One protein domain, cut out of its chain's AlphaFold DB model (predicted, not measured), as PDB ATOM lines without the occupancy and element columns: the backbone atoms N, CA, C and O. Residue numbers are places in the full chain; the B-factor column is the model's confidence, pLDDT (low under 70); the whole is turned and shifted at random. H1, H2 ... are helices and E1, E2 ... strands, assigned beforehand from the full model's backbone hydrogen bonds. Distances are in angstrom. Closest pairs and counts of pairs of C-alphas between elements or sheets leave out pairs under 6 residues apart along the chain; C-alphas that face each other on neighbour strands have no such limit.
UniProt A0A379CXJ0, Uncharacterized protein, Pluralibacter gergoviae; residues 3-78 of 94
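What this domain is: This is residues 3 to 78 of the 94 residues of an uncharacterized protein of Pluralibacter gergoviae (UniProt A0A379CXJ0). One twisted sheet of six strands, folded back and forth from E1 to E6, forms a wall with the helices H1 and H2 over one face and the other face bare. H2 covers E1 and E2, H1 lies over E5, and the two helices form a helical hairpin. The printed part has 76 residues, with six named strands followed by two named helices; the sheet's order is E1, E2, E3, E4, E5, E6, antiparallel throughout, and the class is mixed, helices and strands. The whole is compact, with a radius of gyration of the C-alphas of 11.3 A, and rounded, with spans of 29 by 28 by 21 A.

How they stand to each other: E1, residues 3 to 9, and E2, residues 12 to 19, form an antiparallel hairpin at 172 degrees, with N 4 and O 16 within hydrogen-bond range at 2.8 A. E3, residues 22 to 29, forms a hairpin with E2 at 162 degrees, with N 15 and O 26 3.0 A apart. E4, residues 33 to 37, forms one with E3 at 160 degrees, with N 27 and O 34 2.9 A apart. E5, residues 40 to 45, forms one with E4 at 144 degrees, with N 35 and O 42 2.8 A apart. E6, residues 48 to 50, forms one with E5 at 151 degrees, with N 45 and O 48 2.9 A apart. The six strands make a meander, each the antiparallel neighbour of the one before; E1 and E6 are its edge strands. E5's pairing is staggered: residues 40 to 42 pair with E4, residues 43 to 45 with E6. H1, residues 57 to 64, is on the sheet at a height of 6.8 A, over E5 and slantwise to the strands, at 50 degrees to E5 on the local plane; the closest C-alphas of the two, Val 44 and Leu 63, are 6.1 A apart. H2, residues 70 to 77, is on the same face at a height of 9.7 A, over E1 and E2 and along the strands, at 23 degrees to E1 on the local plane; the C-alphas of Asn 8 and Ser 70, the closest of E1 and H2, are 6.5 A apart. This gives two layers, helices on one face of a sheet. H1 and H2 touch, with the closest C-alphas, Val 58 and Ile 76, 6.4 A apart; they run opposite ways at a shallow tilt of 35.0 degrees, only just short of steep. In H1 and H2 every O i to N i+4 pair is within hydrogen-bond range.

Where its parts are: E1 begins at C-alpha 3, (99.508, 39.054, 75.756). E2 measures 22.2 A from first to last C-alpha and E3 23.1 A. H1 measures 10.6 A and H2 10.2 A; H2 ends at C-alpha 77, (93.797, 35.106, 80.627).

The domain as a whole: The C-alphas farthest apart, Gly 21 and Asp 31, are 29.3 A apart. The printed part has no cut and no long link. Its mean pLDDT is 91.4, and no printed residue is under 70.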
ATOM      1  N   TYR A   3      99.534  39.860  76.976       93.88
ATOM      2  CA  TYR A   3      99.508  39.054  75.756       93.88
ATOM      3  C   TYR A   3      99.480  39.908  74.486       93.88
ATOM      4  O   TYR A   3      99.151  41.090  74.524       93.88
ATOM      5  N   GLU A   4      99.822  39.272  73.375       94.38
ATOM      6  CA  GLU A   4      99.824  39.801  72.021       94.38
ATOM      7  C   GLU A   4      99.298  38.712  71.076       94.38
ATOM      8  O   GLU A   4      99.813  37.590  71.038       94.38
ATOM      9  N   ILE A   5      98.250  39.028  70.316       93.88
ATOM     10  CA  ILE A   5      97.685  38.107  69.327       93.88
ATOM     11  C   ILE A   5      98.491  38.251  68.035       93.88
ATOM     12  O   ILE A   5      98.372  39.249  67.331       93.88
ATOM     13  N   ILE A   6      99.296  37.239  67.716       95.38
ATOM     14  CA  ILE A   6     100.124  37.205  66.502       95.38
ATOM     15  C   ILE A   6      99.269  36.841  65.281       95.38
ATOM     16  O   ILE A   6      99.465  37.373  64.192       95.38
ATOM     17  N   ASN A   7      98.335  35.900  65.438       93.75
ATOM     18  CA  ASN A   7      97.423  35.487  64.375       93.75
ATOM     19  C   ASN A   7      96.066  35.119  64.969       93.75
ATOM     20  O   ASN A   7      96.012  34.220  65.802       93.75
ATOM     21  N   ASN A   8      94.994  35.772  64.517       91.94
ATOM     22  CA  ASN A   8      93.630  35.561  65.009       91.94
ATOM     23  C   ASN A   8      92.780  34.643  64.107       91.94
ATOM     24  O   ASN A   8      91.557  34.744  64.062       91.94
ATOM     25  N   ASN A   9      93.407  33.769  63.324       89.94
ATOM     26  CA  ASN A   9      92.666  32.774  62.556       89.94
ATOM     27  C   ASN A   9      92.286  31.598  63.476       89.94
ATOM     28  O   ASN A   9      93.198  30.957  63.990       89.94
ATOM     29  N   PRO A  10      91.000  31.237  63.648       82.75
ATOM     30  CA  PRO A  10      90.594  30.101  64.485       82.75
ATOM     31  C   PRO A  10      91.229  28.758  64.087       82.75
ATOM     32  O   PRO A  10      91.390  27.874  64.922       82.75
ATOM     33  N   LEU A  11      91.617  28.598  62.817       88.81
ATOM     34  CA  LEU A  11      92.296  27.399  62.310       88.81
ATOM     35  C   LEU A  11      93.820  27.423  62.530       88.81
ATOM     36  O   LEU A  11      94.486  26.418  62.287       88.81
ATOM     37  N   ASN A  12      94.382  28.564  62.936       92.44
ATOM     38  CA  ASN A  12      95.816  28.785  63.136       92.44
ATOM     39  C   ASN A  12      96.056  29.963  64.102       92.44
ATOM     40  O   ASN A  12      96.679  30.971  63.747       92.44
ATOM     41  N   LEU A  13      95.504  29.849  65.307       93.38
ATOM     42  CA  LEU A  13      95.561  30.876  66.337       93.38
ATOM     43  C   LEU A  13      96.962  30.878  66.951       93.38
ATOM     44  O   LEU A  13      97.471  29.840  67.388       93.38
ATOM     45  N   LYS A  14      97.587  32.053  66.997       96.25
ATOM     46  CA  LYS A  14      98.913  32.244  67.592       96.25
ATOM     47  C   LYS A  14      98.876  33.409  68.553       96.25
ATOM     48  O   LYS A  14      98.509  34.518  68.166       96.25
ATOM     49  N   ILE A  15      99.287  33.161  69.787       95.94
ATOM     50  CA  ILE A  15      99.266  34.167  70.845       95.94
ATOM     51  C   ILE A  15     100.573  34.087  71.613       95.94
ATOM     52  O   ILE A  15     100.983  33.016  72.058       95.94
ATOM     53  N   LYS A  16     101.219  35.233  71.779       96.31
ATOM     54  CA  LYS A  16     102.356  35.403  72.671       96.31
ATOM     55  C   LYS A  16     101.853  35.965  73.989       96.31
ATOM     56  O   LYS A  16     101.035  36.878  73.985       96.31
ATOM     57  N   TYR A  17     102.299  35.431  75.115       95.00
ATOM     58  CA  TYR A  17     101.847  35.913  76.413       95.00
ATOM     59  C   TYR A  17     102.888  35.754  77.510       95.00
ATOM     60  O   TYR A  17     103.847  35.000  77.374       95.00
ATOM     61  N   TRP A  18     102.685  36.484  78.609       94.06
ATOM     62  CA  TRP A  18     103.599  36.506  79.742       94.06
ATOM     63  C   TRP A  18     102.870  36.274  81.064       94.06
ATOM     64  O   TRP A  18     101.927  37.002  81.407       94.06
ATOM     65  N   ILE A  19     103.367  35.297  81.821       90.75
ATOM     66  CA  ILE A  19     102.961  34.983  83.197       90.75
ATOM     67  C   ILE A  19     104.207  35.121  84.070       90.75
ATOM     68  O   ILE A  19     105.229  34.513  83.767       90.75
ATOM     69  N   GLU A  20     104.140  35.966  85.103       87.88
ATOM     70  CA  GLU A  20     105.246  36.204  86.052       87.88
ATOM     71  C   GLU A  20     106.604  36.513  85.382       87.88
ATOM     72  O   GLU A  20     107.664  36.112  85.844       87.88
ATOM     73  N   GLY A  21     106.575  37.221  84.247       87.62
ATOM     74  CA  GLY A  21     107.778  37.568  83.480       87.62
ATOM     75  C   GLY A  21     108.317  36.454  82.576       87.62
ATOM     76  O   GLY A  21     109.193  36.723  81.760       87.62
ATOM     77  N   THR A  22     107.766  35.240  82.646       90.44
ATOM     78  CA  THR A  22     108.083  34.151  81.714       90.44
ATOM     79  C   THR A  22     107.287  34.320  80.425       90.44
ATOM     80  O   THR A  22     106.091  34.607  80.467       90.44
ATOM     81  N   GLU A  23     107.952  34.147  79.286       94.44
ATOM     82  CA  GLU A  23     107.372  34.259  77.950       94.44
ATOM     83  C   GLU A  23     106.867  32.903  77.442       94.44
ATOM     84  O   GLU A  23     107.565  31.892  77.512       94.44
ATOM     85  N   TYR A  24     105.657  32.901  76.891       95.25
ATOM     86  CA  TYR A  24     104.984  31.729  76.352       95.25
ATOM     87  C   TYR A  24     104.462  32.040  74.952       95.25
ATOM     88  O   TYR A  24     103.926  33.121  74.701       95.25
ATOM     89  N   TYR A  25     104.546  31.064  74.049       96.38
ATOM     90  CA  TYR A  25     103.891  31.151  72.743       96.38
ATOM     91  C   TYR A  25     102.906  30.014  72.565       96.38
ATOM     92  O   TYR A  25     103.296  28.862  72.392       96.38
ATOM     93  N   LEU A  26     101.627  30.351  72.558       95.62
ATOM     94  CA  LEU A  26     100.550  29.443  72.225       95.62
ATOM     95  C   LEU A  26     100.408  29.328  70.712       95.62
ATOM     96  O   LEU A  26     100.315  30.330  70.000       95.62
ATOM     97  N   HIS A  27     100.320  28.090  70.250       95.81
ATOM     98  CA  HIS A  27      99.950  27.746  68.891       95.81
ATOM     99  C   HIS A  27      98.779  26.768  68.950       95.81
ATOM    100  O   HIS A  27      98.879  25.710  69.574       95.81
ATOM    101  N   SER A  28      97.675  27.120  68.298       94.38
ATOM    102  CA  SER A  28      96.489  26.276  68.196       94.38
ATOM    103  C   SER A  28      96.041  26.171  66.744       94.38
ATOM    104  O   SER A  28      95.670  27.166  66.127       94.38
ATOM    105  N   THR A  29      96.045  24.955  66.215       91.88
ATOM    106  CA  THR A  29      95.440  24.594  64.930       91.88
ATOM    107  C   THR A  29      94.283  23.620  65.154       91.88
ATOM    108  O   THR A  29      93.931  23.303  66.291       91.88
ATOM    109  N   LYS A  30      93.679  23.143  64.059       85.94
ATOM    110  CA  LYS A  30      92.668  22.079  64.100       85.94
ATOM    111  C   LYS A  30      93.229  20.748  64.620       85.94
ATOM    112  O   LYS A  30      92.506  20.009  65.277       85.94
ATOM    113  N   ASP A  31      94.496  20.465  64.325       87.62
ATOM    114  CA  ASP A  31      95.098  19.147  64.557       87.62
ATOM    115  C   ASP A  31      96.059  19.138  65.752       87.62
ATOM    116  O   ASP A  31      96.282  18.100  66.374       87.62
ATOM    117  N   GLU A  32      96.636  20.291  66.097       90.75
ATOM    118  CA  GLU A  32      97.618  20.402  67.169       90.75
ATOM    119  C   GLU A  32      97.408  21.645  68.026       90.75
ATOM    120  O   GLU A  32      97.175  22.751  67.538       90.75
ATOM    121  N   ARG A  33      97.613  21.477  69.334       94.19
ATOM    122  CA  ARG A  33      97.737  22.589  70.269       94.19
ATOM    123  C   ARG A  33      98.927  22.389  71.188       94.19
ATOM    124  O   ARG A  33      99.086  21.335  71.805       94.19
ATOM    125  N   TYR A  34      99.764  23.411  71.276       95.62
ATOM    126  CA  TYR A  34     100.941  23.398  72.128       95.62
ATOM    127  C   TYR A  34     101.323  24.810  72.562       95.62
ATOM    128  O   TYR A  34     100.930  25.808  71.957       95.62
ATOM    129  N   VAL A  35     102.145  24.875  73.601       96.44
ATOM    130  CA  VAL A  35     102.829  26.087  74.031       96.44
ATOM    131  C   VAL A  35     104.333  25.906  73.861       96.44
ATOM    132  O   VAL A  35     104.862  24.820  74.092       96.44
ATOM    133  N   LEU A  36     105.033  26.950  73.437       96.44
ATOM    134  CA  LEU A  36     106.490  27.017  73.452       96.44
ATOM    135  C   LEU A  36     106.942  27.826  74.661       96.44
ATOM    136  O   LEU A  36     106.454  28.936  74.876       96.44
ATOM    137  N   ILE A  37     107.889  27.266  75.407       94.06
ATOM    138  CA  ILE A  37     108.578  27.910  76.528       94.06
ATOM    139  C   ILE A  37     110.048  27.549  76.380       94.06
ATOM    140  O   ILE A  37     110.356  26.365  76.233       94.06
ATOM    141  N   ASP A  38     110.942  28.534  76.376       90.69
ATOM    142  CA  ASP A  38     112.388  28.307  76.228       90.69
ATOM    143  C   ASP A  38     112.734  27.446  74.989       90.69
ATOM    144  O   ASP A  38     113.528  26.510  75.052       90.69
ATOM    145  N   ASN A  39     112.070  27.709  73.854       89.88
ATOM    146  CA  ASN A  39     112.145  26.929  72.605       89.88
ATOM    147  C   ASN A  39     111.722  25.447  72.697       89.88
ATOM    148  O   ASN A  39     111.874  24.699  71.729       89.88
ATOM    149  N   GLN A  40     111.124  25.017  73.805       95.06
ATOM    150  CA  GLN A  40     110.616  23.662  73.978       95.06
ATOM    151  C   GLN A  40     109.093  23.627  73.860       95.06
ATOM    152  O   GLN A  40     108.390  24.446  74.450       95.06
ATOM    153  N   LYS A  41     108.575  22.680  73.067       95.44
ATOM    154  CA  LYS A  41     107.132  22.488  72.864       95.44
ATOM    155  C   LYS A  41     106.541  21.661  73.997       95.44
ATOM    156  O   LYS A  41     107.027  20.566  74.264       95.44
ATOM    157  N   TYR A  42     105.454  22.150  74.576       95.69
ATOM    158  CA  TYR A  42     104.657  21.474  75.589       95.69
ATOM    159  C   TYR A  42     103.223  21.329  75.104       95.69
ATOM    160  O   TYR A  42     102.604  22.296  74.667       95.69
ATOM    161  N   ARG A  43     102.680  20.120  75.198       94.38
ATOM    162  CA  ARG A  43     101.283  19.819  74.864       94.38
ATOM    163  C   ARG A  43     100.656  18.943  75.932       94.38
ATOM    164  O   ARG A  43     101.376  18.292  76.688       94.38
ATOM    165  N   VAL A  44      99.330  18.891  75.962       91.81
ATOM    166  CA  VAL A  44      98.600  17.957  76.820       91.81
ATOM    167  C   VAL A  44      98.184  16.744  75.996       91.81
ATOM    168  O   VAL A  44      97.571  16.880  74.945       91.81
ATOM    169  N   ALA A  45      98.519  15.551  76.478       88.94
ATOM    170  CA  ALA A  45      98.015  14.288  75.956       88.94
ATOM    171  C   ALA A  45      97.642  13.383  77.133       88.94
ATOM    172  O   ALA A  45      98.410  13.267  78.089       88.94
ATOM    173  N   ASN A  46      96.463  12.757  77.088       87.00
ATOM    174  CA  ASN A  46      95.939  11.916  78.175       87.00
ATOM    175  C   ASN A  46      95.988  12.616  79.552       87.00
ATOM    176  O   ASN A  46      96.457  12.041  80.533       87.00
ATOM    177  N   ASN A  47      95.565  13.886  79.604       84.50
ATOM    178  CA  ASN A  47      95.604  14.754  80.793       84.50
ATOM    179  C   ASN A  47      97.000  14.941  81.416       84.50
ATOM    180  O   ASN A  47      97.125  15.281  82.593       84.50
ATOM    181  N   ARG A  48      98.068  14.727  80.643       89.31
ATOM    182  CA  ARG A  48      99.453  14.923  81.082       89.31
ATOM    183  C   ARG A  48     100.181  15.870  80.145       89.31
ATOM    184  O   ARG A  48     100.025  15.791  78.930       89.31
ATOM    185  N   VAL A  49     101.011  16.735  80.719       93.31
ATOM    186  CA  VAL A  49     101.904  17.610  79.954       93.31
ATOM    187  C   VAL A  49     103.088  16.802  79.436       93.31
ATOM    188  O   VAL A  49     103.731  16.072  80.195       93.31
ATOM    189  N   ILE A  50     103.381  16.947  78.147       92.75
ATOM    190  CA  ILE A  50     104.504  16.308  77.469       92.75
ATOM    191  C   ILE A  50     105.333  17.388  76.762       92.75
ATOM    192  O   ILE A  50     104.768  18.111  75.937       92.75
ATOM    193  N   PRO A  51     106.652  17.476  77.031       91.12
ATOM    194  CA  PRO A  51     107.393  16.752  78.070       91.12
ATOM    195  C   PRO A  51     106.951  17.176  79.479       91.12
ATOM    196  O   PRO A  51     106.299  18.204  79.648       91.12
ATOM    197  N   LYS A  52     107.276  16.367  80.495       90.06
ATOM    198  CA  LYS A  52     106.813  16.606  81.869       90.06
ATOM    199  C   LYS A  52     107.316  17.965  82.370       90.06
ATOM    200  O   LYS A  52     108.512  18.142  82.581       90.06
ATOM    201  N   ARG A  53     106.390  18.893  82.596       89.50
ATOM    202  CA  ARG A  53     106.620  20.209  83.202       89.50
ATOM    203  C   ARG A  53     105.377  20.608  83.981       89.50
ATOM    204  O   ARG A  53     104.264  20.270  83.580       89.50
ATOM    205  N   ASN A  54     105.578  21.328  85.075       87.94
ATOM    206  CA  ASN A  54     104.483  21.995  85.763       87.94
ATOM    207  C   ASN A  54     104.182  23.279  84.992       87.94
ATOM    208  O   ASN A  54     105.002  24.195  84.972       87.94
ATOM    209  N   LEU A  55     103.053  23.286  84.288       89.88
ATOM    210  CA  LEU A  55     102.538  24.468  83.610       89.88
ATOM    211  C   LEU A  55     101.563  25.190  84.534       89.88
ATOM    212  O   LEU A  55     100.895  24.555  85.349       89.88
ATOM    213  N   ASP A  56     101.484  26.507  84.373       89.56
ATOM    214  CA  ASP A  56     100.505  27.330  85.073       89.56
ATOM    215  C   ASP A  56      99.066  26.885  84.750       89.56
ATOM    216  O   ASP A  56      98.796  26.392  83.647       89.56
ATOM    217  N   GLU A  57      98.137  27.076  85.688       89.31
ATOM    218  CA  GLU A  57      96.731  26.681  85.542       89.31
ATOM    219  C   GLU A  57      96.086  27.302  84.293       89.31
ATOM    220  O   GLU A  57      95.374  26.617  83.552       89.31
ATOM    221  N   VAL A  58      96.414  28.564  83.993       90.69
ATOM    222  CA  VAL A  58      95.959  29.262  82.782       90.69
ATOM    223  C   VAL A  58      96.424  28.507  81.538       90.69
ATOM    224  O   VAL A  58      95.633  28.208  80.645       90.69
ATOM    225  N   THR A  59      97.705  28.138  81.497       91.94
ATOM    226  CA  THR A  59      98.302  27.440  80.349       91.94
ATOM    227  C   THR A  59      97.717  26.040  80.190       91.94
ATOM    228  O   THR A  59      97.386  25.634  79.077       91.94
ATOM    229  N   MET A  60      97.533  25.311  81.292       92.69
ATOM    230  CA  MET A  60      96.878  24.003  81.282       92.69
ATOM    231  C   MET A  60      95.479  24.090  80.682       92.69
ATOM    232  O   MET A  60      95.158  23.326  79.773       92.69
ATOM    233  N   ARG A  61      94.679  25.065  81.125       91.81
ATOM    234  CA  ARG A  61      93.307  25.258  80.652       91.81
ATOM    235  C   ARG A  61      93.250  25.566  79.156       91.81
ATOM    236  O   ARG A  61      92.438  24.971  78.450       91.81
ATOM    237  N   LEU A  62      94.147  26.421  78.658       92.50
ATOM    238  CA  LEU A  62      94.264  26.732  77.226       92.50
ATOM    239  C   LEU A  62      94.576  25.485  76.383       92.50
ATOM    240  O   LEU A  62      94.021  25.303  75.295       92.50
ATOM    241  N   LEU A  63      95.446  24.605  76.885       92.94
ATOM    242  CA  LEU A  63      95.846  23.380  76.189       92.94
ATOM    243  C   LEU A  63      94.773  22.283  76.214       92.94
ATOM    244  O   LEU A  63      94.794  21.425  75.337       92.94
ATOM    245  N   THR A  64      93.845  22.298  77.175       90.81
ATOM    246  CA  THR A  64      92.808  21.257  77.325       90.81
ATOM    247  C   THR A  64      91.482  21.548  76.631       90.81
ATOM    248  O   THR A  64      90.635  20.661  76.568       90.81
ATOM    249  N   LEU A  65      91.256  22.772  76.144       88.19
ATOM    250  CA  LEU A  65      90.019  23.092  75.426       88.19
ATOM    251  C   LEU A  65      89.900  22.284  74.124       88.19
ATOM    252  O   LEU A  65      90.902  21.954  73.496       88.19
ATOM    253  N   GLU A  66      88.687  22.018  73.660       83.62
ATOM    254  CA  GLU A  66      88.492  21.384  72.351       83.62
ATOM    255  C   GLU A  66      88.768  22.390  71.225       83.62
ATOM    256  O   GLU A  66      89.654  22.198  70.393       83.62
ATOM    257  N   VAL A  67      88.122  23.554  71.291       84.94
ATOM    258  CA  VAL A  67      88.324  24.683  70.376       84.94
ATOM    259  C   VAL A  67      88.824  25.879  71.178       84.94
ATOM    260  O   VAL A  67      88.391  26.092  72.308       84.94
ATOM    261  N   LEU A  68      89.759  26.638  70.607       89.06
ATOM    262  CA  LEU A  68      90.302  27.836  71.233       89.06
ATOM    263  C   LEU A  68      90.215  29.009  70.262       89.06
ATOM    264  O   LEU A  68      90.859  29.001  69.212       89.06
ATOM    265  N   THR A  69      89.433  30.017  70.630       90.69
ATOM    266  CA  THR A  69      89.358  31.310  69.944       90.69
ATOM    267  C   THR A  69      90.113  32.390  70.722       90.69
ATOM    268  O   THR A  69      90.500  32.187  71.877       90.69
ATOM    269  N   SER A  70      90.320  33.565  70.117       88.38
ATOM    270  CA  SER A  70      90.867  34.715  70.850       88.38
ATOM    271  C   SER A  70      89.994  35.100  72.041       88.38
ATOM    272  O   SER A  70      90.524  35.420  73.096       88.38
ATOM    273  N   THR A  71      88.669  35.024  71.905       89.31
ATOM    274  CA  THR A  71      87.729  35.356  72.984       89.31
ATOM    275  C   THR A  71      87.844  34.379  74.152       89.31
ATOM    276  O   THR A  71      87.889  34.810  75.304       89.31
ATOM    277  N   ASP A  72      87.972  33.078  73.871       90.81
ATOM    278  CA  ASP A  72      88.198  32.065  74.912       90.81
ATOM    279  C   ASP A  72      89.525  32.305  75.636       90.81
ATOM    280  O   ASP A  72      89.597  32.228  76.864       90.81
ATOM    281  N   PHE A  73      90.575  32.636  74.876       91.50
ATOM    282  CA  PHE A  73      91.864  32.996  75.450       91.50
ATOM    283  C   PHE A  73      91.736  34.206  76.379       91.50
ATOM    284  O   PHE A  73      92.235  34.155  77.499       91.50
ATOM    285  N   GLU A  74      91.054  35.271  75.956       90.06
ATOM    286  CA  GLU A  74      90.872  36.479  76.766       90.06
ATOM    287  C   GLU A  74      90.090  36.204  78.049       90.06
ATOM    288  O   GLU A  74      90.499  36.660  79.117       90.06
ATOM    289  N   MET A  75      89.027  35.401  77.973       89.69
ATOM    290  CA  MET A  75      88.269  34.966  79.148       89.69
ATOM    291  C   MET A  75      89.116  34.161  80.138       89.69
ATOM    292  O   MET A  75      88.904  34.259  81.344       89.69
ATOM    293  N   ILE A  76      90.054  33.346  79.653       89.38
ATOM    294  CA  ILE A  76      90.931  32.536  80.510       89.38
ATOM    295  C   ILE A  76      92.088  33.373  81.068       89.38
ATOM    296  O   ILE A  76      92.443  33.223  82.234       89.38
ATOM    297  N   ALA A  77      92.671  34.252  80.254       85.94
ATOM    298  CA  ALA A  77      93.797  35.106  80.627       85.94
ATOM    299  C   ALA A  77      93.392  36.223  81.599       85.94
ATOM    300  O   ALA A  77      94.174  36.609  82.471       85.94
ATOM    301  N   ASN A  78      92.171  36.734  81.444       82.12
ATOM    302  CA  ASN A  78      91.548  37.728  82.302       82.12
ATOM    303  C   ASN A  78      90.176  37.197  82.728       82.12
ATOM    304  O   ASN A  78      89.162  37.660  82.198       82.12
TER     305      ASN A  78